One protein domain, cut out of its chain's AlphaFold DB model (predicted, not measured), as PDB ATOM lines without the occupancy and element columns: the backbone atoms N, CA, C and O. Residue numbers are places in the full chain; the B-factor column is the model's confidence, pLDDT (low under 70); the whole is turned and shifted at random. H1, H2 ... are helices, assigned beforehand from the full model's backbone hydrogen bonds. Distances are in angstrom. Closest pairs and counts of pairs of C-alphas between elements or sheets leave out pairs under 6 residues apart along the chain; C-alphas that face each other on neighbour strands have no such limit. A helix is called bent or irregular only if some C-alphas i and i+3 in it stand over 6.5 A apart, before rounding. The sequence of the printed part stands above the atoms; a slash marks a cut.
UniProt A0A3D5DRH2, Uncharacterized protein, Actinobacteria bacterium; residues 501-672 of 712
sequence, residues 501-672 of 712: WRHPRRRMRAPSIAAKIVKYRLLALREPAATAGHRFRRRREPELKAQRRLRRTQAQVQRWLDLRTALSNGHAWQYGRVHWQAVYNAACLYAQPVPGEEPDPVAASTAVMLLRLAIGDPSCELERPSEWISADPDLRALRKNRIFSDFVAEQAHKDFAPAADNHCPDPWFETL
ATOM      1  N   TRP A 501     192.820 214.360 155.003       54.78
ATOM      2  CA  TRP A 501     193.616 215.499 154.529       54.78
ATOM      3  C   TRP A 501     194.980 215.460 155.205       54.78
ATOM      4  O   TRP A 501     195.993 215.594 154.525       54.78
ATOM      5  N   ARG A 502     195.020 215.257 156.532       60.78
ATOM      6  CA  ARG A 502     196.263 215.340 157.321       60.78
ATOM      7  C   ARG A 502     197.257 214.238 156.952       60.78
ATOM      8  O   ARG A 502     198.460 214.398 157.131       60.78
ATOM      9  N   HIS A 503     196.774 213.128 156.392       67.19
ATOM     10  CA  HIS A 503     197.605 211.978 156.045       67.19
ATOM     11  C   HIS A 503     197.245 211.386 154.669       67.19
ATOM     12  O   HIS A 503     196.726 210.268 154.597       67.19
ATOM     13  N   PRO A 504     197.593 212.057 153.552       67.00
ATOM     14  CA  PRO A 504     197.311 211.566 152.196       67.00
ATOM     15  C   PRO A 504     197.952 210.197 151.920       67.00
ATOM     16  O   PRO A 504     197.447 209.404 151.130       67.00
ATOM     17  N   ARG A 505     199.035 209.866 152.637       76.81
ATOM     18  CA  ARG A 505     199.689 208.552 152.579       76.81
ATOM     19  C   ARG A 505     198.772 207.397 153.008       76.81
ATOM     20  O   ARG A 505     199.011 206.280 152.563       76.81
ATOM     21  N   ARG A 506     197.737 207.633 153.828       76.31
ATOM     22  CA  ARG A 506     196.822 206.581 154.315       76.31
ATOM     23  C   ARG A 506     195.890 206.062 153.217       76.31
ATOM     24  O   ARG A 506     195.815 204.851 153.047       76.31
ATOM     25  N   ARG A 507     195.301 206.949 152.401       72.44
ATOM     26  CA  ARG A 507     194.469 206.580 151.225       72.44
ATOM     27  C   ARG A 507     195.229 205.723 150.221       72.44
ATOM     28  O   ARG A 507     194.693 204.865 149.537       72.44
ATOM     29  N   MET A 508     196.531 205.959 150.166       84.06
ATOM     30  CA  MET A 508     197.430 205.286 149.254       84.06
ATOM     31  C   MET A 508     197.850 203.900 149.740       84.06
ATOM     32  O   MET A 508     198.524 203.213 148.977       84.06
ATOM     33  N   ARG A 509     197.509 203.477 150.967       86.69
ATOM     34  CA  ARG A 509     197.969 202.195 151.523       86.69
ATOM     35  C   ARG A 509     197.414 201.011 150.742       86.69
ATOM     36  O   ARG A 509     198.229 200.246 150.246       86.69
ATOM     37  N   ALA A 510     196.099 200.931 150.530       86.69
ATOM     38  CA  ALA A 510     195.478 199.851 149.753       86.69
ATOM     39  C   ALA A 510     196.115 199.682 148.356       86.69
ATOM     40  O   ALA A 510     196.750 198.655 148.118       86.69
ATOM     41  N   PRO A 511     196.132 200.705 147.475       87.69
ATOM     42  CA  PRO A 511     196.747 200.554 146.156       87.69
ATOM     43  C   PRO A 511     198.276 200.407 146.209       87.69
ATOM     44  O   PRO A 511     198.883 199.910 145.263       87.69
ATOM     45  N   SER A 512     198.946 200.854 147.280       91.12
ATOM     46  CA  SER A 512     200.390 200.632 147.439       91.12
ATOM     47  C   SER A 512     200.709 199.200 147.849       91.12
ATOM     48  O   SER A 512     201.723 198.686 147.386       91.12
ATOM     49  N   ILE A 513     199.879 198.572 148.685       90.94
ATOM     50  CA  ILE A 513     200.013 197.166 149.079       90.94
ATOM     51  C   ILE A 513     199.674 196.275 147.883       90.94
ATOM     52  O   ILE A 513     200.517 195.467 147.506       90.94
ATOM     53  N   ALA A 514     198.565 196.526 147.178       89.75
ATOM     54  CA  ALA A 514     198.247 195.834 145.924       89.75
ATOM     55  C   ALA A 514     199.404 195.929 144.907       89.75
ATOM     56  O   ALA A 514     199.865 194.931 144.359       89.75
ATOM     57  N   ALA A 515     199.998 197.119 144.732       92.75
ATOM     58  CA  ALA A 515     201.139 197.287 143.827       92.75
ATOM     59  C   ALA A 515     202.400 196.535 144.289       92.75
ATOM     60  O   ALA A 515     203.281 196.254 143.473       92.75
ATOM     61  N   LYS A 516     202.531 196.244 145.590       92.12
ATOM     62  CA  LYS A 516     203.614 195.419 146.138       92.12
ATOM     63  C   LYS A 516     203.373 193.936 145.882       92.12
ATOM     64  O   LYS A 516     204.341 193.283 145.505       92.12
ATOM     65  N   ILE A 517     202.134 193.457 146.004       89.06
ATOM     66  CA  ILE A 517     201.733 192.087 145.640       89.06
ATOM     67  C   ILE A 517     202.053 191.837 144.164       89.06
ATOM     68  O   ILE A 517     202.862 190.967 143.850       89.06
ATOM     69  N   VAL A 518     201.558 192.697 143.268       91.19
ATOM     70  CA  VAL A 518     201.840 192.620 141.823       91.19
ATOM     71  C   VAL A 518     203.344 192.644 141.540       91.19
ATOM     72  O   VAL A 518     203.868 191.857 140.753       91.19
ATOM     73  N   LYS A 519     204.092 193.536 142.206       92.12
ATOM     74  CA  LYS A 519     205.549 193.609 142.037       92.12
ATOM     75  C   LYS A 519     206.251 192.336 142.517       92.12
ATOM     76  O   LYS A 519     207.250 191.959 141.910       92.12
ATOM     77  N   TYR A 520     205.782 191.714 143.595       89.62
ATOM     78  CA  TYR A 520     206.301 190.436 144.072       89.62
ATOM     79  C   TYR A 520     206.044 189.329 143.042       89.62
ATOM     80  O   TYR A 520     207.007 188.693 142.617       89.62
ATOM     81  N   ARG A 521     204.809 189.203 142.529       88.88
ATOM     82  CA  ARG A 521     204.452 188.244 141.464       88.88
ATOM     83  C   ARG A 521     205.314 188.409 140.219       88.88
ATOM     84  O   ARG A 521     205.911 187.452 139.743       88.88
ATOM     85  N   LEU A 522     205.491 189.646 139.751       89.19
ATOM     86  CA  LEU A 522     206.381 189.956 138.625       89.19
ATOM     87  C   LEU A 522     207.826 189.501 138.834       89.19
ATOM     88  O   LEU A 522     208.532 189.259 137.858       89.19
ATOM     89  N   LEU A 523     208.310 189.479 140.076       86.94
ATOM     90  CA  LEU A 523     209.658 189.013 140.383       86.94
ATOM     91  C   LEU A 523     209.711 187.486 140.460       86.94
ATOM     92  O   LEU A 523     210.642 186.924 139.895       86.94
ATOM     93  N   ALA A 524     208.715 186.845 141.075       84.00
ATOM     94  CA  ALA A 524     208.588 185.388 141.114       84.00
ATOM     95  C   ALA A 524     208.519 184.778 139.703       84.00
ATOM     96  O   ALA A 524     209.243 183.834 139.405       84.00
ATOM     97  N   LEU A 525     207.760 185.387 138.783       84.69
ATOM     98  CA  LEU A 525     207.632 184.911 137.397       84.69
ATOM     99  C   LEU A 525     208.916 185.018 136.558       84.69
ATOM    100  O   LEU A 525     208.999 184.420 135.488       84.69
ATOM    101  N   ARG A 526     209.913 185.799 136.992       82.81
ATOM    102  CA  ARG A 526     211.161 186.007 136.234       82.81
ATOM    103  C   ARG A 526     212.221 184.951 136.498       82.81
ATOM    104  O   ARG A 526     213.101 184.772 135.664       82.81
ATOM    105  N   GLU A 527     212.183 184.313 137.658       68.12
ATOM    106  CA  GLU A 527     213.253 183.429 138.114       68.12
ATOM    107  C   GLU A 527     213.260 182.021 137.465       68.12
ATOM    108  O   GLU A 527     214.362 181.545 137.194       68.12
ATOM    109  N   PRO A 528     212.130 181.377 137.087       57.69
ATOM    110  CA  PRO A 528     212.172 180.008 136.549       57.69
ATOM    111  C   PRO A 528     212.652 179.893 135.088       57.69
ATOM    112  O   PRO A 528     213.162 178.846 134.694       57.69
ATOM    113  N   ALA A 529     212.550 180.951 134.276       54.75
ATOM    114  CA  ALA A 529     212.852 180.872 132.839       54.75
ATOM    115  C   ALA A 529     214.358 180.783 132.503       54.75
ATOM    116  O   ALA A 529     214.708 180.403 131.390       54.75
ATOM    117  N   ALA A 530     215.251 181.130 133.435       54.88
ATOM    118  CA  ALA A 530     216.695 181.192 133.181       54.88
ATOM    119  C   ALA A 530     217.463 179.913 133.575       54.88
ATOM    120  O   ALA A 530     218.629 179.766 133.218       54.88
ATOM    121  N   THR A 531     216.843 178.992 134.320       53.75
ATOM    122  CA  THR A 531     217.555 177.904 135.026       53.75
ATOM    123  C   THR A 531     217.157 176.489 134.605       53.75
ATOM    124  O   THR A 531     217.615 175.526 135.217       53.75
ATOM    125  N   ALA A 532     216.345 176.323 133.557       55.94
ATOM    126  CA  ALA A 532     215.882 175.004 133.112       55.94
ATOM    127  C   ALA A 532     217.005 174.062 132.608       55.94
ATOM    128  O   ALA A 532     216.778 172.862 132.539       55.94
ATOM    129  N   GLY A 533     218.214 174.567 132.319       58.12
ATOM    130  CA  GLY A 533     219.304 173.775 131.724       58.12
ATOM    131  C   GLY A 533     220.490 173.391 132.624       58.12
ATOM    132  O   GLY A 533     221.339 172.624 132.182       58.12
ATOM    133  N   HIS A 534     220.611 173.881 133.867       54.09
ATOM    134  CA  HIS A 534     221.844 173.670 134.652       54.09
ATOM    135  C   HIS A 534     221.606 173.294 136.126       54.09
ATOM    136  O   HIS A 534     221.069 174.085 136.894       54.09
ATOM    137  N   ARG A 535     222.078 172.084 136.486       58.16
ATOM    138  CA  ARG A 535     222.382 171.489 137.813       58.16
ATOM    139  C   ARG A 535     221.540 171.942 139.027       58.16
ATOM    140  O   ARG A 535     221.606 173.082 139.480       58.16
ATOM    141  N   PHE A 536     220.912 170.953 139.672       58.84
ATOM    142  CA  PHE A 536     220.119 170.993 140.917       58.84
ATOM    143  C   PHE A 536     220.634 171.957 142.012       58.84
ATOM    144  O   PHE A 536     219.846 172.636 142.668       58.84
ATOM    145  N   ARG A 537     221.960 172.096 142.173       59.81
ATOM    146  CA  ARG A 537     222.591 172.944 143.205       59.81
ATOM    147  C   ARG A 537     222.344 174.455 143.021       59.81
ATOM    148  O   ARG A 537     222.435 175.185 144.002       59.81
ATOM    149  N   ARG A 538     221.979 174.935 141.819       63.97
ATOM    150  CA  ARG A 538     221.628 176.353 141.564       63.97
ATOM    151  C   ARG A 538     220.142 176.694 141.749       63.97
ATOM    152  O   ARG A 538     219.805 177.873 141.723       63.97
ATOM    153  N   ARG A 539     219.248 175.716 141.971       66.31
ATOM    154  CA  ARG A 539     217.802 175.987 142.143       66.31
ATOM    155  C   ARG A 539     217.431 176.595 143.501       66.31
ATOM    156  O   ARG A 539     216.478 177.361 143.556       66.31
ATOM    157  N   ARG A 540     218.205 176.338 144.565       75.44
ATOM    158  CA  ARG A 540     217.916 176.871 145.915       75.44
ATOM    159  C   ARG A 540     218.126 178.384 146.048       75.44
ATOM    160  O   ARG A 540     217.471 179.028 146.860       75.44
ATOM    161  N   GLU A 541     219.043 178.978 145.285       82.25
ATOM    162  CA  GLU A 541     219.382 180.399 145.454       82.25
ATOM    163  C   GLU A 541     218.256 181.365 145.011       82.25
ATOM    164  O   GLU A 541     217.950 182.290 145.774       82.25
ATOM    165  N   PRO A 542     217.599 181.180 143.844       79.81
ATOM    166  CA  PRO A 542     216.433 181.977 143.456       79.81
ATOM    167  C   PRO A 542     215.285 181.883 144.466       79.81
ATOM    168  O   PRO A 542     214.780 182.903 144.926       79.81
ATOM    169  N   GLU A 543     214.949 180.676 144.912       81.38
ATOM    170  CA  GLU A 543     213.873 180.434 145.878       81.38
ATOM    171  C   GLU A 543     214.115 181.166 147.209       81.38
ATOM    172  O   GLU A 543     213.285 181.967 147.652       81.38
ATOM    173  N   LEU A 544     215.322 181.039 147.776       85.06
ATOM    174  CA  LEU A 544     215.737 181.789 148.966       85.06
ATOM    175  C   LEU A 544     215.674 183.308 148.746       85.06
ATOM    176  O   LEU A 544     215.340 184.079 149.654       85.06
ATOM    177  N   LYS A 545     215.993 183.785 147.540       87.25
ATOM    178  CA  LYS A 545     215.929 185.208 147.186       87.25
ATOM    179  C   LYS A 545     214.486 185.699 147.064       87.25
ATOM    180  O   LYS A 545     214.200 186.809 147.534       87.25
ATOM    181  N   ALA A 546     213.589 184.907 146.484       84.50
ATOM    182  CA  ALA A 546     212.157 185.172 146.424       84.50
ATOM    183  C   ALA A 546     211.555 185.220 147.837       84.50
ATOM    184  O   ALA A 546     210.925 186.220 148.194       84.50
ATOM    185  N   GLN A 547     211.874 184.243 148.688       86.50
ATOM    186  CA  GLN A 547     211.444 184.180 150.086       86.50
ATOM    187  C   GLN A 547     211.936 185.393 150.895       86.50
ATOM    188  O   GLN A 547     211.148 186.086 151.545       86.50
ATOM    189  N   ARG A 548     213.226 185.752 150.790       90.31
ATOM    190  CA  ARG A 548     213.780 186.964 151.430       90.31
ATOM    191  C   ARG A 548     213.059 188.234 150.974       90.31
ATOM    192  O   ARG A 548     212.870 189.159 151.766       90.31
ATOM    193  N   ARG A 549     212.660 188.319 149.701       89.62
ATOM    194  CA  ARG A 549     211.914 189.466 149.159       89.62
ATOM    195  C   ARG A 549     210.473 189.507 149.651       89.62
ATOM    196  O   ARG A 549     210.007 190.605 149.969       89.62
ATOM    197  N   LEU A 550     209.800 188.359 149.731       89.50
ATOM    198  CA  LEU A 550     208.461 188.250 150.302       89.50
ATOM    199  C   LEU A 550     208.475 188.731 151.755       89.50
ATOM    200  O   LEU A 550     207.805 189.713 152.066       89.50
ATOM    201  N   ARG A 551     209.359 188.168 152.591       90.81
ATOM    202  CA  ARG A 551     209.521 188.551 154.006       90.81
ATOM    203  C   ARG A 551     209.840 190.037 154.181       90.81
ATOM    204  O   ARG A 551     209.242 190.715 155.010       90.81
ATOM    205  N   ARG A 552     210.733 190.602 153.355       92.88
ATOM    206  CA  ARG A 552     211.015 192.056 153.354       92.88
ATOM    207  C   ARG A 552     209.785 192.889 152.993       92.88
ATOM    208  O   ARG A 552     209.607 193.980 153.538       92.88
ATOM    209  N   THR A 553     208.964 192.410 152.061       90.69
ATOM    210  CA  THR A 553     207.741 193.096 151.624       90.69
ATOM    211  C   THR A 553     206.672 193.033 152.711       90.69
ATOM    212  O   THR A 553     206.128 194.075 153.069       90.69
ATOM    213  N   GLN A 554     206.458 191.863 153.309       92.06
ATOM    214  CA  GLN A 554     205.600 191.651 154.474       92.06
ATOM    215  C   GLN A 554     206.018 192.550 155.651       92.06
ATOM    216  O   GLN A 554     205.218 193.351 156.129       92.06
ATOM    217  N   ALA A 555     207.304 192.568 156.019       90.88
ATOM    218  CA  ALA A 555     207.833 193.444 157.070       90.88
ATOM    219  C   ALA A 555     207.685 194.946 156.748       90.88
ATOM    220  O   ALA A 555     207.540 195.789 157.639       90.88
ATOM    221  N   GLN A 556     207.735 195.332 155.469       91.75
ATOM    222  CA  GLN A 556     207.441 196.705 155.052       91.75
ATOM    223  C   GLN A 556     205.953 197.039 155.218       91.75
ATOM    224  O   GLN A 556     205.636 198.123 155.705       91.75
ATOM    225  N   VAL A 557     205.058 196.125 154.836       88.94
ATOM    226  CA  VAL A 557     203.607 196.302 154.974       88.94
ATOM    227  C   VAL A 557     203.191 196.335 156.445       88.94
ATOM    228  O   VAL A 557     202.444 197.236 156.819       88.94
ATOM    229  N   GLN A 558     203.763 195.485 157.303       89.81
ATOM    230  CA  GLN A 558     203.582 195.558 158.759       89.81
ATOM    231  C   GLN A 558     203.913 196.934 159.321       89.81
ATOM    232  O   GLN A 558     203.103 197.516 160.039       89.81
ATOM    233  N   ARG A 559     205.071 197.493 158.950       89.69
ATOM    234  CA  ARG A 559     205.462 198.846 159.372       89.69
ATOM    235  C   ARG A 559     204.519 199.919 158.838       89.69
ATOM    236  O   ARG A 559     204.251 200.897 159.522       89.69
ATOM    237  N   TRP A 560     204.016 199.769 157.615       87.44
ATOM    238  CA  TRP A 560     203.081 200.735 157.036       87.44
ATOM    239  C   TRP A 560     201.723 200.731 157.711       87.44
ATOM    240  O   TRP A 560     201.119 201.793 157.848       87.44
ATOM    241  N   LEU A 561     201.234 199.552 158.073       85.44
ATOM    242  CA  LEU A 561     199.943 199.364 158.714       85.44
ATOM    243  C   LEU A 561     200.002 199.561 160.230       85.44
ATOM    244  O   LEU A 561     198.947 199.655 160.840       85.44
ATOM    245  N   ASP A 562     201.205 199.702 160.798       85.31
ATOM    246  CA  ASP A 562     201.434 199.764 162.245       85.31
ATOM    247  C   ASP A 562     200.926 198.496 162.959       85.31
ATOM    248  O   ASP A 562     200.412 198.528 164.074       85.31
ATOM    249  N   LEU A 563     201.063 197.346 162.280       81.06
ATOM    250  CA  LEU A 563     200.556 196.067 162.781       81.06
ATOM    251  C   LEU A 563     201.259 195.632 164.057       81.06
ATOM    252  O   LEU A 563     200.639 194.960 164.857       81.06
ATOM    253  N   ARG A 564     202.521 196.021 164.277       80.62
ATOM    254  CA  ARG A 564     203.231 195.680 165.519       80.62
ATOM    255  C   ARG A 564     202.509 196.227 166.743       80.62
ATOM    256  O   ARG A 564     202.354 195.498 167.711       80.62
ATOM    257  N   THR A 565     202.031 197.465 166.676       75.62
ATOM    258  CA  THR A 565     201.283 198.097 167.768       75.62
ATOM    259  C   THR A 565     199.922 197.426 167.963       75.62
ATOM    260  O   THR A 565     199.518 197.177 169.092       75.62
ATOM    261  N   ALA A 566     199.244 197.069 166.867       72.00
ATOM    262  CA  ALA A 566     197.981 196.330 166.921       72.00
ATOM    263  C   ALA A 566     198.141 194.904 167.482       72.00
ATOM    264  O   ALA A 566     197.279 194.431 168.210       72.00
ATOM    265  N   LEU A 567     199.251 194.240 167.148       70.81
ATOM    266  CA  LEU A 567     199.584 192.875 167.555       70.81
ATOM    267  C   LEU A 567     200.047 192.783 169.013       70.81
ATOM    268  O   LEU A 567     199.729 191.815 169.687       70.81
ATOM    269  N   SER A 568     200.832 193.756 169.482       76.00
ATOM    270  CA  SER A 568     201.491 193.692 170.798       76.00
ATOM    271  C   SER A 568     200.611 194.143 171.955       76.00
ATOM    272  O   SER A 568     200.759 193.629 173.056       76.00
ATOM    273  N   ASN A 569     199.698 195.089 171.729       64.69
ATOM    274  CA  ASN A 569     199.025 195.750 172.843       64.69
ATOM    275  C   ASN A 569     197.727 195.073 173.289       64.69
ATOM    276  O   ASN A 569     197.126 195.569 174.233       64.69
ATOM    277  N   GLY A 570     197.224 194.038 172.600       58.00
ATOM    278  CA  GLY A 570     195.922 193.411 172.911       58.00
ATOM    279  C   GLY A 570     194.713 194.371 172.904       58.00
ATOM    280  O   GLY A 570     193.584 193.958 173.147       58.00
ATOM    281  N   HIS A 571     194.935 195.657 172.614       51.62
ATOM    282  CA  HIS A 571     193.993 196.754 172.758       51.62
ATOM    283  C   HIS A 571     193.513 197.259 171.396       51.62
ATOM    284  O   HIS A 571     194.274 197.352 170.431       51.62
ATOM    285  N   ALA A 572     192.224 197.610 171.385       62.50
ATOM    286  CA  ALA A 572     191.381 198.075 170.288       62.50
ATOM    287  C   ALA A 572     192.132 198.612 169.058       62.50
ATOM    288  O   ALA A 572     192.616 199.752 169.031       62.50
ATOM    289  N   TRP A 573     192.155 197.801 167.995       75.19
ATOM    290  CA  TRP A 573     192.452 198.276 166.651       75.19
ATOM    291  C   TRP A 573     191.643 199.548 166.375       75.19
ATOM    292  O   TRP A 573     190.413 199.558 166.427       75.19
ATOM    293  N   GLN A 574     192.340 200.656 166.119       76.25
ATOM    294  CA  GLN A 574     191.679 201.940 165.912       76.25
ATOM    295  C   GLN A 574     191.092 202.003 164.502       76.25
ATOM    296  O   GLN A 574     191.739 202.494 163.564       76.25
ATOM    297  N   TYR A 575     189.853 201.532 164.376       77.12
ATOM    298  CA  TYR A 575     189.070 201.604 163.150       77.12
ATOM    299  C   TYR A 575     189.095 203.010 162.533       77.12
ATOM    300  O   TYR A 575     189.111 204.041 163.215       77.12
ATOM    301  N   GLY A 576     189.182 203.069 161.204       71.88
ATOM    302  CA  GLY A 576     189.308 204.324 160.458       71.88
ATOM    303  C   GLY A 576     190.710 204.956 160.425       71.88
ATOM    304  O   GLY A 576     190.915 205.919 159.671       71.88
ATOM    305  N   ARG A 577     191.717 204.445 161.164       77.12
ATOM    306  CA  ARG A 577     193.123 204.847 160.929       77.12
ATOM    307  C   ARG A 577     193.661 204.285 159.620       77.12
ATOM    308  O   ARG A 577     194.446 204.966 158.952       77.12
ATOM    309  N   VAL A 578     193.271 203.064 159.292       80.75
ATOM    310  CA  VAL A 578     193.662 202.320 158.099       80.75
ATOM    311  C   VAL A 578     192.381 201.874 157.414       80.75
ATOM    312  O   VAL A 578     191.472 201.421 158.090       80.75
ATOM    313  N   HIS A 579     192.302 202.029 156.095       85.00
ATOM    314  CA  HIS A 579     191.161 201.526 155.337       85.00
ATOM    315  C   HIS A 579     191.163 199.996 155.369       85.00
ATOM    316  O   HIS A 579     192.218 199.404 155.116       85.00
ATOM    317  N   TRP A 580     190.014 199.371 155.616       89.56
ATOM    318  CA  TRP A 580     189.875 197.914 155.695       89.56
ATOM    319  C   TRP A 580     190.473 197.199 154.469       89.56
ATOM    320  O   TRP A 580     191.253 196.269 154.630       89.56
ATOM    321  N   GLN A 581     190.272 197.723 153.250       90.50
ATOM    322  CA  GLN A 581     190.881 197.178 152.019       90.50
ATOM    323  C   GLN A 581     192.414 197.093 152.059       90.50
ATOM    324  O   GLN A 581     193.020 196.250 151.404       90.50
ATOM    325  N   ALA A 582     193.089 197.995 152.777       91.00
ATOM    326  CA  ALA A 582     194.542 197.929 152.915       91.00
ATOM    327  C   ALA A 582     194.969 196.776 153.830       91.00
ATOM    328  O   ALA A 582     196.019 196.183 153.597       91.00
ATOM    329  N   VAL A 583     194.162 196.481 154.850       93.25
ATOM    330  CA  VAL A 583     194.351 195.352 155.765       93.25
ATOM    331  C   VAL A 583     194.026 194.043 155.046       93.25
ATOM    332  O   VAL A 583     194.839 193.126 155.076       93.25
ATOM    333  N   TYR A 584     192.925 194.010 154.293       94.75
ATOM    334  CA  TYR A 584     192.534 192.885 153.445       94.75
ATOM    335  C   TYR A 584     193.627 192.545 152.417       94.75
ATOM    336  O   TYR A 584     194.156 191.442 152.416       94.75
ATOM    337  N   ASN A 585     194.101 193.527 151.638       94.75
ATOM    338  CA  ASN A 585     195.225 193.318 150.713       94.75
ATOM    339  C   ASN A 585     196.501 192.838 151.427       94.75
ATOM    340  O   ASN A 585     197.328 192.145 150.838       94.75
ATOM    341  N   ALA A 586     196.720 193.237 152.683       94.38
ATOM    342  CA  ALA A 586     197.840 192.703 153.443       94.38
ATOM    343  C   ALA A 586     197.623 191.225 153.776       94.38
ATOM    344  O   ALA A 586     198.572 190.467 153.615       94.38
ATOM    345  N   ALA A 587     196.409 190.799 154.137       95.88
ATOM    346  CA  ALA A 587     196.087 189.380 154.285       95.88
ATOM    347  C   ALA A 587     196.399 188.596 152.997       95.88
ATOM    348  O   ALA A 587     197.136 187.614 153.060       95.88
ATOM    349  N   CYS A 588     195.991 189.103 151.827       95.00
ATOM    350  CA  CYS A 588     196.326 188.515 150.522       95.00
ATOM    351  C   CYS A 588     197.846 188.401 150.293       95.00
ATOM    352  O   CYS A 588     198.325 187.420 149.726       95.00
ATOM    353  N   LEU A 589     198.637 189.382 150.756       93.50
ATOM    354  CA  LEU A 589     200.105 189.328 150.703       93.50
ATOM    355  C   LEU A 589     200.693 188.261 151.645       93.50
ATOM    356  O   LEU A 589     201.710 187.656 151.307       93.50
ATOM    357  N   TYR A 590     200.103 188.060 152.825       93.38
ATOM    358  CA  TYR A 590     200.510 187.010 153.767       93.38
ATOM    359  C   TYR A 590     200.122 185.613 153.288       93.38
ATOM    360  O   TYR A 590     200.859 184.670 153.548       93.38
ATOM    361  N   ALA A 591     199.036 185.508 152.527       93.62
ATOM    362  CA  ALA A 591     198.592 184.274 151.894       93.62
ATOM    363  C   ALA A 591     199.463 183.831 150.708       93.62
ATOM    364  O   ALA A 591     199.366 182.684 150.282       93.62
ATOM    365  N   GLN A 592     200.312 184.713 150.157       90.38
ATOM    366  CA  GLN A 592     201.157 184.354 149.017       90.38
ATOM    367  C   GLN A 592     202.156 183.258 149.413       90.38
ATOM    368  O   GLN A 592     203.012 183.517 150.268       90.38
ATOM    369  N   PRO A 593     202.123 182.081 148.763       85.06
ATOM    370  CA  PRO A 593     203.095 181.041 149.038       85.06
ATOM    371  C   PRO A 593     204.479 181.454 148.526       85.06
ATOM    372  O   PRO A 593     204.638 182.241 147.576       85.06
ATOM    373  N   VAL A 594     205.507 180.902 149.161       82.19
ATOM    374  CA  VAL A 594     206.832 180.816 148.546       82.19
ATOM    375  C   VAL A 594     206.730 179.725 147.473       82.19
ATOM    376  O   VAL A 594     206.098 178.702 147.727       82.19
ATOM    377  N   PRO A 595     207.261 179.922 146.253       75.81
ATOM    378  CA  PRO A 595     207.155 178.910 145.206       75.81
ATOM    379  C   PRO A 595     207.675 177.548 145.685       75.81
ATOM    380  O   PRO A 595     208.849 177.450 146.009       75.81
ATOM    381  N   GLY A 596     206.812 176.527 145.704       73.94
ATOM    382  CA  GLY A 596     207.164 175.168 146.141       73.94
ATOM    383  C   GLY A 596     206.899 174.853 147.618       73.94
ATOM    384  O   GLY A 596     206.977 173.687 147.990       73.94
ATOM    385  N   GLU A 597     206.533 175.842 148.438       83.12
ATOM    386  CA  GLU A 597     206.211 175.650 149.858       83.12
ATOM    387  C   GLU A 597     204.719 175.908 150.114       83.12
ATOM    388  O   GLU A 597     204.128 176.854 149.579       83.12
ATOM    389  N   GLU A 598     204.101 175.085 150.964       82.06
ATOM    390  CA  GLU A 598     202.787 175.415 151.518       82.06
ATOM    391  C   GLU A 598     202.899 176.639 152.448       82.06
ATOM    392  O   GLU A 598     203.967 176.892 153.018       82.06
ATOM    393  N   PRO A 599     201.831 177.444 152.601       81.88
ATOM    394  CA  PRO A 599     201.878 178.609 153.471       81.88
ATOM    395  C   PRO A 599     202.203 178.210 154.912       81.88
ATOM    396  O   PRO A 599     201.492 177.412 155.522       81.88
ATOM    397  N   ASP A 600     203.252 178.822 155.458       87.06
ATOM    398  CA  ASP A 600     203.637 178.706 156.865       87.06
ATOM    399  C   ASP A 600     202.410 178.943 157.778       87.06
ATOM    400  O   ASP A 600     201.717 179.955 157.601       87.06
ATOM    401  N   PRO A 601     202.128 178.067 158.767       92.38
ATOM    402  CA  PRO A 601     201.070 178.277 159.754       92.38
ATOM    403  C   PRO A 601     201.077 179.672 160.396       92.38
ATOM    404  O   PRO A 601     200.013 180.243 160.645       92.38
ATOM    405  N   VAL A 602     202.255 180.273 160.600       92.00
ATOM    406  CA  VAL A 602     202.388 181.642 161.129       92.00
ATOM    407  C   VAL A 602     201.862 182.679 160.132       92.00
ATOM    408  O   VAL A 602     201.195 183.646 160.518       92.00
ATOM    409  N   ALA A 603     202.130 182.489 158.838       91.69
ATOM    410  CA  ALA A 603     201.617 183.353 157.780       91.69
ATOM    411  C   ALA A 603     200.094 183.217 157.637       91.69
ATOM    412  O   ALA A 603     199.413 184.238 157.527       91.69
ATOM    413  N   ALA A 604     199.563 181.993 157.729       94.50
ATOM    414  CA  ALA A 604     198.124 181.729 157.728       94.50
ATOM    415  C   ALA A 604     197.418 182.389 158.924       94.50
ATOM    416  O   ALA A 604     196.453 183.129 158.735       94.50
ATOM    417  N   SER A 605     197.949 182.216 160.139       95.12
ATOM    418  CA  SER A 605     197.439 182.868 161.354       95.12
ATOM    419  C   SER A 605     197.454 184.399 161.231       95.12
ATOM    420  O   SER A 605     196.461 185.071 161.516       95.12
ATOM    421  N   THR A 606     198.546 184.963 160.700       93.44
ATOM    422  CA  THR A 606     198.651 186.409 160.452       93.44
ATOM    423  C   THR A 606     197.621 186.885 159.424       93.44
ATOM    424  O   THR A 606     197.008 187.935 159.615       93.44
ATOM    425  N   ALA A 607     197.414 186.134 158.337       95.38
ATOM    426  CA  ALA A 607     196.418 186.459 157.321       95.38
ATOM    427  C   ALA A 607     194.995 186.440 157.903       95.38
ATOM    428  O   ALA A 607     194.268 187.413 157.725       95.38
ATOM    429  N   VAL A 608     194.630 185.402 158.665       96.06
ATOM    430  CA  VAL A 608     193.328 185.292 159.347       96.06
ATOM    431  C   VAL A 608     193.094 186.459 160.302       96.06
ATOM    432  O   VAL A 608     192.036 187.084 160.271       96.06
ATOM    433  N   MET A 609     194.092 186.819 161.111       94.00
ATOM    434  CA  MET A 609     193.986 187.987 161.986       94.00
ATOM    435  C   MET A 609     193.732 189.273 161.181       94.00
ATOM    436  O   MET A 609     192.877 190.078 161.550       94.00
ATOM    437  N   LEU A 610     194.446 189.481 160.070       94.69
ATOM    438  CA  LEU A 610     194.235 190.645 159.206       94.69
ATOM    439  C   LEU A 610     192.840 190.655 158.571       94.69
ATOM    440  O   LEU A 610     192.240 191.724 158.470       94.69
ATOM    441  N   LEU A 611     192.303 189.495 158.189       96.19
ATOM    442  CA  LEU A 611     190.931 189.378 157.693       96.19
ATOM    443  C   LEU A 611     189.916 189.747 158.779       96.19
ATOM    444  O   LEU A 611     189.064 190.595 158.526       96.19
ATOM    445  N   ARG A 612     190.066 189.233 160.009       94.94
ATOM    446  CA  ARG A 612     189.225 189.631 161.156       94.94
ATOM    447  C   ARG A 612     189.259 191.144 161.394       94.94
ATOM    448  O   ARG A 612     188.216 191.761 161.589       94.94
ATOM    449  N   LEU A 613     190.443 191.759 161.328       92.25
ATOM    450  CA  LEU A 613     190.603 193.212 161.470       92.25
ATOM    451  C   LEU A 613     189.946 194.001 160.332       92.25
ATOM    452  O   LEU A 613     189.403 195.078 160.576       92.25
ATOM    453  N   ALA A 614     190.025 193.502 159.095       93.25
ATOM    454  CA  ALA A 614     189.397 194.139 157.944       93.25
ATOM    455  C   ALA A 614     187.867 194.079 158.046       93.25
ATOM    456  O   ALA A 614     187.215 195.102 157.875       93.25
ATOM    457  N   ILE A 615     187.321 192.907 158.370       94.12
ATOM    458  CA  ILE A 615     185.877 192.647 158.446       94.12
ATOM    459  C   ILE A 615     185.239 193.358 159.629       94.12
ATOM    460  O   ILE A 615     184.175 193.944 159.487       94.12
ATOM    461  N   GLY A 616     185.912 193.361 160.782       90.62
ATOM    462  CA  GLY A 616     185.422 194.068 161.960       90.62
ATOM    463  C   GLY A 616     185.418 195.593 161.811       90.62
ATOM    464  O   GLY A 616     184.950 196.276 162.717       90.62
ATOM    465  N   ASP A 617     185.963 196.155 160.721       87.06
ATOM    466  CA  ASP A 617     185.903 197.596 160.483       87.06
ATOM    467  C   ASP A 617     184.465 198.032 160.185       87.06
ATOM    468  O   ASP A 617     183.885 197.546 159.222       87.06
ATOM    469  N   PRO A 618     183.885 199.002 160.919       84.44
ATOM    470  CA  PRO A 618     182.536 199.498 160.629       84.44
ATOM    471  C   PRO A 618     182.389 200.161 159.250       84.44
ATOM    472  O   PRO A 618     181.287 200.501 158.837       84.44
ATOM    473  N   SER A 619     183.507 200.451 158.579       80.69
ATOM    474  CA  SER A 619     183.562 200.919 157.192       80.69
ATOM    475  C   SER A 619     183.857 199.812 156.186       80.69
ATOM    476  O   SER A 619     184.022 200.116 155.005       80.69
ATOM    477  N   CYS A 620     183.972 198.559 156.638       84.25
ATOM    478  CA  CYS A 620     184.054 197.401 155.767       84.25
ATOM    479  C   CYS A 620     182.802 197.360 154.897       84.25
ATOM    480  O   CYS A 620     181.683 197.370 155.394       84.25
ATOM    481  N   GLU A 621     183.014 197.348 153.587       81.50
ATOM    482  CA  GLU A 621     181.935 197.305 152.602       81.50
ATOM    483  C   GLU A 621     181.722 195.857 152.128       81.50
ATOM    484  O   GLU A 621     181.270 195.630 151.017       81.50
ATOM    485  N   LEU A 622     182.139 194.861 152.913       84.31
ATOM    486  CA  LEU A 622     181.844 193.463 152.624       84.31
ATOM    487  C   LEU A 622     180.543 193.101 153.319       84.31
ATOM    488  O   LEU A 622     180.497 193.052 154.542       84.31
ATOM    489  N   GLU A 623     179.504 192.857 152.531       79.81
ATOM    490  CA  GLU A 623     178.209 192.426 153.051       79.81
ATOM    491  C   GLU A 623     178.264 190.995 153.594       79.81
ATOM    492  O   GLU A 623     177.812 190.751 154.707       79.81
ATOM    493  N   ARG A 624     178.884 190.077 152.838       88.00
ATOM    494  CA  ARG A 624     179.119 188.676 153.230       88.00
ATOM    495  C   ARG A 624     180.597 188.319 153.066       88.00
ATOM    496  O   ARG A 624     181.023 187.851 152.006       88.00
ATOM    497  N   PRO A 625     181.437 188.655 154.058       92.56
ATOM    498  CA  PRO A 625     182.875 188.466 153.962       92.56
ATOM    499  C   PRO A 625     183.343 187.040 153.669       92.56
ATOM    500  O   PRO A 625     184.353 186.894 152.981       92.56
ATOM    501  N   SER A 626     182.668 185.999 154.176       93.62
ATOM    502  CA  SER A 626     183.117 184.607 154.014       93.62
ATOM    503  C   SER A 626     183.210 184.203 152.548       93.62
ATOM    504  O   SER A 626     184.111 183.471 152.155       93.62
ATOM    505  N   GLU A 627     182.295 184.725 151.740       88.75
ATOM    506  CA  GLU A 627     182.182 184.431 150.322       88.75
ATOM    507  C   GLU A 627     183.231 185.182 149.489       88.75
ATOM    508  O   GLU A 627     183.896 184.618 148.624       88.75
ATOM    509  N   TRP A 628     183.473 186.451 149.824       89.06
ATOM    510  CA  TRP A 628     184.594 187.205 149.266       89.06
ATOM    511  C   TRP A 628     185.931 186.521 149.546       89.06
ATOM    512  O   TRP A 628     186.774 186.398 148.658       89.06
ATOM    513  N   ILE A 629     186.121 186.074 150.787       94.88
ATOM    514  CA  ILE A 629     187.338 185.392 151.222       94.88
ATOM    515  C   ILE A 629     187.489 184.039 150.530       94.88
ATOM    516  O   ILE A 629     188.611 183.668 150.177       94.88
ATOM    517  N   SER A 630     186.390 183.301 150.351       91.81
ATOM    518  CA  SER A 630     186.422 181.999 149.700       91.81
ATOM    519  C   SER A 630     186.768 182.138 148.222       91.81
ATOM    520  O   SER A 630     187.672 181.440 147.764       91.81
ATOM    521  N   ALA A 631     186.148 183.072 147.500       89.81
ATOM    522  CA  ALA A 631     186.374 183.287 146.071       89.81
ATOM    523  C   ALA A 631     187.734 183.938 145.735       89.81
ATOM    524  O   ALA A 631     188.193 183.850 144.594       89.81
ATOM    525  N   ASP A 632     188.413 184.575 146.698       91.50
ATOM    526  CA  ASP A 632     189.648 185.315 146.429       91.50
ATOM    527  C   ASP A 632     190.817 184.389 146.009       91.50
ATOM    528  O   ASP A 632     191.321 183.584 146.811       91.50
ATOM    529  N   PRO A 633     191.339 184.527 144.775       89.00
ATOM    530  CA  PRO A 633     192.422 183.686 144.273       89.00
ATOM    531  C   PRO A 633     193.727 183.857 145.059       89.00
ATOM    532  O   PRO A 633     194.559 182.946 145.082       89.00
ATOM    533  N   ASP A 634     193.922 185.000 145.719       90.75
ATOM    534  CA  ASP A 634     195.114 185.278 146.511       90.75
ATOM    535  C   ASP A 634     195.102 184.541 147.852       90.75
ATOM    536  O   ASP A 634     196.172 184.293 148.411       90.75
ATOM    537  N   LEU A 635     193.915 184.181 148.350       94.19
ATOM    538  CA  LEU A 635     193.714 183.442 149.597       94.19
ATOM    539  C   LEU A 635     193.600 181.930 149.367       94.19
ATOM    540  O   LEU A 635     193.719 181.158 150.317       94.19
ATOM    541  N   ARG A 636     193.466 181.478 148.110       91.94
ATOM    542  CA  ARG A 636     193.306 180.059 147.746       91.94
ATOM    543  C   ARG A 636     194.394 179.145 148.315       91.94
ATOM    544  O   ARG A 636     194.102 178.014 148.694       91.94
ATOM    545  N   ALA A 637     195.634 179.629 148.420       92.00
ATOM    546  CA  ALA A 637     196.741 178.863 148.998       92.00
ATOM    547  C   ALA A 637     196.507 178.493 150.477       92.00
ATOM    548  O   ALA A 637     197.036 177.487 150.943       92.00
ATOM    549  N   LEU A 638     195.693 179.267 151.204       94.94
ATOM    550  CA  LEU A 638     195.369 179.026 152.609       94.94
ATOM    551  C   LEU A 638     194.252 177.994 152.816       94.94
ATOM    552  O   LEU A 638     194.077 177.551 153.942       94.94
ATOM    553  N   ARG A 639     193.522 177.565 151.775       94.50
ATOM    554  CA  ARG A 639     192.360 176.654 151.904       94.50
ATOM    555  C   ARG A 639     192.680 175.292 152.537       94.50
ATOM    556  O   ARG A 639     191.792 174.649 153.082       94.50
ATOM    557  N   LYS A 640     193.939 174.848 152.460       92.94
ATOM    558  CA  LYS A 640     194.416 173.619 153.122       92.94
ATOM    559  C   LYS A 640     194.787 173.826 154.593       92.94
ATOM    560  O   LYS A 640     194.984 172.860 155.322       92.94
ATOM    561  N   ASN A 641     194.939 175.074 155.027       95.62
ATOM    562  CA  ASN A 641     195.327 175.395 156.388       95.62
ATOM    563  C   ASN A 641     194.086 175.431 157.286       95.62
ATOM    564  O   ASN A 641     193.191 176.251 157.088       95.62
ATOM    565  N   ARG A 642     194.072 174.584 158.318       95.56
ATOM    566  CA  ARG A 642     192.952 174.467 159.258       95.56
ATOM    567  C   ARG A 642     192.559 175.798 159.909       95.56
ATOM    568  O   ARG A 642     191.379 176.097 159.981       95.56
ATOM    569  N   ILE A 643     193.525 176.639 160.295       96.19
ATOM    570  CA  ILE A 643     193.254 177.941 160.939       96.19
ATOM    571  C   ILE A 643     192.426 178.843 160.015       96.19
ATOM    572  O   ILE A 643     191.559 179.587 160.469       96.19
ATOM    573  N   PHE A 644     192.710 178.795 158.712       96.88
ATOM    574  CA  PHE A 644     191.975 179.567 157.719       96.88
ATOM    575  C   PHE A 644     190.589 178.975 157.456       96.88
ATOM    576  O   PHE A 644     189.619 179.725 157.473       96.88
ATOM    577  N   SER A 645     190.481 177.655 157.279       96.31
ATOM    578  CA  SER A 645     189.190 176.981 157.079       96.31
ATOM    579  C   SER A 645     188.240 177.183 158.263       96.31
ATOM    580  O   SER A 645     187.096 177.569 158.047       96.31
ATOM    581  N   ASP A 646     188.724 177.034 159.501       96.38
ATOM    582  CA  ASP A 646     187.935 177.245 160.722       96.38
ATOM    583  C   ASP A 646     187.438 178.701 160.814       96.38
ATOM    584  O   ASP A 646     186.287 178.960 161.159       96.38
ATOM    585  N   PHE A 647     188.284 179.672 160.448       97.12
ATOM    586  CA  PHE A 647     187.890 181.081 160.388       97.12
ATOM    587  C   PHE A 647     186.819 181.353 159.324       97.12
ATOM    588  O   PHE A 647     185.871 182.092 159.591       97.12
ATOM    589  N   VAL A 648     186.966 180.786 158.124       96.88
ATOM    590  CA  VAL A 648     185.986 180.966 157.045       96.88
ATOM    591  C   VAL A 648     184.660 180.304 157.409       96.88
ATOM    592  O   VAL A 648     183.623 180.918 157.175       96.88
ATOM    593  N   ALA A 649     184.682 179.131 158.048       95.50
ATOM    594  CA  ALA A 649     183.488 178.494 158.593       95.50
ATOM    595  C   ALA A 649     182.813 179.382 159.649       95.50
ATOM    596  O   ALA A 649     181.630 179.682 159.515       95.50
ATOM    597  N   GLU A 650     183.556 179.888 160.644       95.75
ATOM    598  CA  GLU A 650     183.016 180.803 161.665       95.75
ATOM    599  C   GLU A 650     182.360 182.037 161.028       95.75
ATOM    600  O   GLU A 650     181.302 182.482 161.472       95.75
ATOM    601  N   GLN A 651     182.975 182.602 159.985       95.69
ATOM    602  CA  GLN A 651     182.405 183.743 159.278       95.69
ATOM    603  C   GLN A 651     181.174 183.348 158.449       95.69
ATOM    604  O   GLN A 651     180.186 184.070 158.480       95.69
ATOM    605  N   ALA A 652     181.180 182.193 157.780       93.75
ATOM    606  CA  ALA A 652     180.027 181.695 157.030       93.75
ATOM    607  C   ALA A 652     178.809 181.455 157.938       93.75
ATOM    608  O   ALA A 652     177.689 181.765 157.550       93.75
ATOM    609  N   HIS A 653     179.021 180.998 159.175       92.56
ATOM    610  CA  HIS A 653     177.953 180.849 160.175       92.56
ATOM    611  C   HIS A 653     177.370 182.193 160.645       92.56
ATOM    612  O   HIS A 653     176.260 182.231 161.167       92.56
ATOM    613  N   LYS A 654     178.112 183.298 160.491       91.81
ATOM    614  CA  LYS A 654     177.601 184.657 160.741       91.81
ATOM    615  C   LYS A 654     176.889 185.227 159.517       91.81
ATOM    616  O   LYS A 654     175.941 185.989 159.675       91.81
ATOM    617  N   ASP A 655     177.367 184.875 158.326       90.44
ATOM    618  CA  ASP A 655     176.892 185.425 157.056       90.44
ATOM    619  C   ASP A 655     175.631 184.707 156.528       90.44
ATOM    620  O   ASP A 655     174.857 185.315 155.786       90.44
ATOM    621  N   PHE A 656     175.405 183.439 156.902       90.94
ATOM    622  CA  PHE A 656     174.309 182.600 156.400       90.94
ATOM    623  C   PHE A 656     173.539 181.904 157.526       90.94
ATOM    624  O   PHE A 656     174.119 181.459 158.516       90.94
ATOM    625  N   ALA A 657     172.224 181.758 157.342       89.12
ATOM    626  CA  ALA A 657     171.410 180.904 158.197       89.12
ATOM    627  C   ALA A 657     171.720 179.414 157.940       89.12
ATOM    628  O   ALA A 657     172.018 179.026 156.802       89.12
ATOM    629  N   PRO A 658     171.650 178.565 158.979       89.06
ATOM    630  CA  PRO A 658     171.789 177.128 158.807       89.06
ATOM    631  C   PRO A 658     170.612 176.576 157.994       89.06
ATOM    632  O   PRO A 658     169.458 176.903 158.268       89.06
ATOM    633  N   ALA A 659     170.905 175.718 157.019       87.69
ATOM    634  CA  ALA A 659     169.905 175.044 156.194       87.69
ATOM    635  C   ALA A 659     170.364 173.623 155.846       87.69
ATOM    636  O   ALA A 659     171.563 173.329 155.879       87.69
ATOM    637  N   ALA A 660     169.418 172.734 155.537       81.69
ATOM    638  CA  ALA A 660     169.727 171.368 155.102       81.69
ATOM    639  C   ALA A 660     170.287 171.335 153.666       81.69
ATOM    640  O   ALA A 660     171.074 170.459 153.320       81.69
ATOM    641  N   ASP A 661     169.913 172.323 152.857       80.69
ATOM    642  CA  ASP A 661     170.139 172.447 151.417       80.69
ATOM    643  C   ASP A 661     171.083 173.608 151.057       80.69
ATOM    644  O   ASP A 661     171.039 174.144 149.951       80.69
ATOM    645  N   ASN A 662     171.981 173.985 151.975       83.31
ATOM    646  CA  ASN A 662     173.050 174.956 151.722       83.31
ATOM    647  C   ASN A 662     174.077 174.400 150.703       83.31
ATOM    648  O   ASN A 662     175.187 174.011 151.064       83.31
ATOM    649  N   HIS A 663     173.702 174.357 149.422       85.19
ATOM    650  CA  HIS A 663     174.535 173.908 148.308       85.19
ATOM    651  C   HIS A 663     175.348 175.079 147.741       85.19
ATOM    652  O   HIS A 663     174.786 176.078 147.293       85.19
ATOM    653  N   CYS A 664     176.671 174.930 147.650       85.94
ATOM    654  CA  CYS A 664     177.563 175.894 147.004       85.94
ATOM    655  C   CYS A 664     178.258 175.272 145.785       85.94
ATOM    656  O   CYS A 664     178.725 174.143 145.879       85.94
ATOM    657  N   PRO A 665     178.402 175.989 144.653       83.06
ATOM    658  CA  PRO A 665     179.170 175.481 143.513       83.06
ATOM    659  C   PRO A 665     180.655 175.230 143.804       83.06
ATOM    660  O   PRO A 665     181.298 174.505 143.050       83.06
ATOM    661  N   ASP A 666     181.220 175.847 144.849       86.88
ATOM    662  CA  ASP A 666     182.576 175.563 145.325       86.88
ATOM    663  C   ASP A 666     182.519 174.470 146.408       86.88
ATOM    664  O   ASP A 666     182.152 174.777 147.549       86.88
ATOM    665  N   PRO A 667     182.942 173.222 146.111       90.94
ATOM    666  CA  PRO A 667     182.840 172.112 147.057       90.94
ATOM    667  C   PRO A 667     183.626 172.358 148.345       90.94
ATOM    668  O   PRO A 667     183.266 171.859 149.406       90.94
ATOM    669  N   TRP A 668     184.713 173.139 148.280       93.31
ATOM    670  CA  TRP A 668     185.461 173.488 149.485       93.31
ATOM    671  C   TRP A 668     184.637 174.406 150.386       93.31
ATOM    672  O   TRP A 668     184.573 174.170 151.588       93.31
ATOM    673  N   PHE A 669     183.983 175.425 149.826       92.62
ATOM    674  CA  PHE A 669     183.182 176.352 150.621       92.62
ATOM    675  C   PHE A 669     181.896 175.698 151.140       92.62
ATOM    676  O   PHE A 669     181.509 175.950 152.275       92.62
ATOM    677  N   GLU A 670     181.295 174.794 150.363       91.94
ATOM    678  CA  GLU A 670     180.121 174.016 150.774       91.94
ATOM    679  C   GLU A 670     180.352 173.242 152.082       91.94
ATOM    680  O   GLU A 670     179.470 173.185 152.939       91.94
ATOM    681  N   THR A 671     181.557 172.691 152.276       93.88
ATOM    682  CA  THR A 671     181.916 171.972 153.516       93.88
ATOM    683  C   THR A 671     182.004 172.875 154.749       93.88
ATOM    684  O   THR A 671     182.021 172.374 155.869       93.88
ATOM    685  N   LEU A 672     182.067 174.196 154.553       93.38
ATOM    686  CA  LEU A 672     182.196 175.200 155.612       93.38
ATOM    687  C   LEU A 672     180.869 175.900 155.931       93.38
ATOM    688  O   LEU A 672     180.803 176.660 156.901       93.38
TER     689      LEU A 672
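What this domain is: This is residues 501 to 672 of the 712 residues of an uncharacterized protein of Actinobacteria bacterium (UniProt A0A3D5DRH2). A long hairpin of two helices, H2 and H3, lies side by side and reaches well past the third helix, H5, which packs on one end of it; H6 folds back on H5, and H9 packs side by side with H6 through its residues 643 to 647, running the same way at a shallow tilt of 18 degrees. Short helices cover the margins, H7 across H9 and H10 near it, while residues 532 to 538 at the hairpin's tip stick out. The 172 printed residues hold ten named helices, H1 to H10 in chain order, and no named strand, class all helix. The whole is compact, radius of gyration of the C-alphas 17.8 A, but flat in outline, spanning 56 by 49 by 25 A.

How they stand to each other: Begin at H1, residues 504 to 507, which meets H2, residues 509 to 524, only through their link. H2 and H3, residues 540 to 561, form a helical hairpin: they touch at Ala 524 and Ala 546, their closest C-alphas, 6.4 A apart, at a shallow tilt of 2 degrees, opposite ways. H4, residues 563 to 568, is close to H3 but not clearly touching, C-alphas 558 and 564 being 6.8 A apart. H5, residues 580 to 590, touches H2, closest C-alphas Ala 510 and Ala 582 at 3.8 A, and touches H3 with residues 554 to 561 of H3 alone, closest Gln 554 and Tyr 590 at 6.9 A; H2, H3 and H5 make an up and down bundle, each running against the one before. H6, residues 601 to 615, makes a second hairpin with H5, closest C-alphas 587 and 607 at 4.2 A. H9, residues 642 to 655, touches H6 with residues 643 to 647 alone, closest C-alphas Val 608 and Phe 644 at 6.1 A, at a shallow tilt of 18 degrees, the same way. H7, residues 625 to 631, touches H9 at a steep tilt of 54 degrees, closest C-alphas 626 and 652 at 5.2 A. H8, residues 636 to 640, is irregular, C-alphas 637 and 640 being 7.1 A apart; it touches H9 only at the corner, and only just, with 3 pairs of C-alphas within 8 A, closest Arg 639 and Ser 645 at 6.1 A. H10, residues 667 to 670, and H9 are near each other. In H2 to H7 and H9 every O i to N i+4 pair is within hydrogen-bond range; in H8 0 of 1 is, with 1 of 2 O i to N i+3 pairs; H1 and H10 are too short for an i+4 pair.

Where its parts are: Find C-alpha 509 at (197.969, 202.195, 151.523); from there H2 runs 22.4 A. H3 starts at C-alpha 540, (217.916, 176.871, 145.915), and runs 31.5 A; H5, H6 and H9 measure 15.4, 21.0 and 19.6 A. H10 ends at C-alpha 670, (180.121, 174.016, 150.774).

The domain as a whole: The C-alphas of His 534 and Ala 659, the farthest apart, are 56.2 A apart. The printed part has no cut; the long links are H2 to H3, H4 to H5 and H9 to H10. The mean pLDDT of the printed part is 84.8, and it is under 70 in residues 501 to 504, 527 to 539 and 569 to 572.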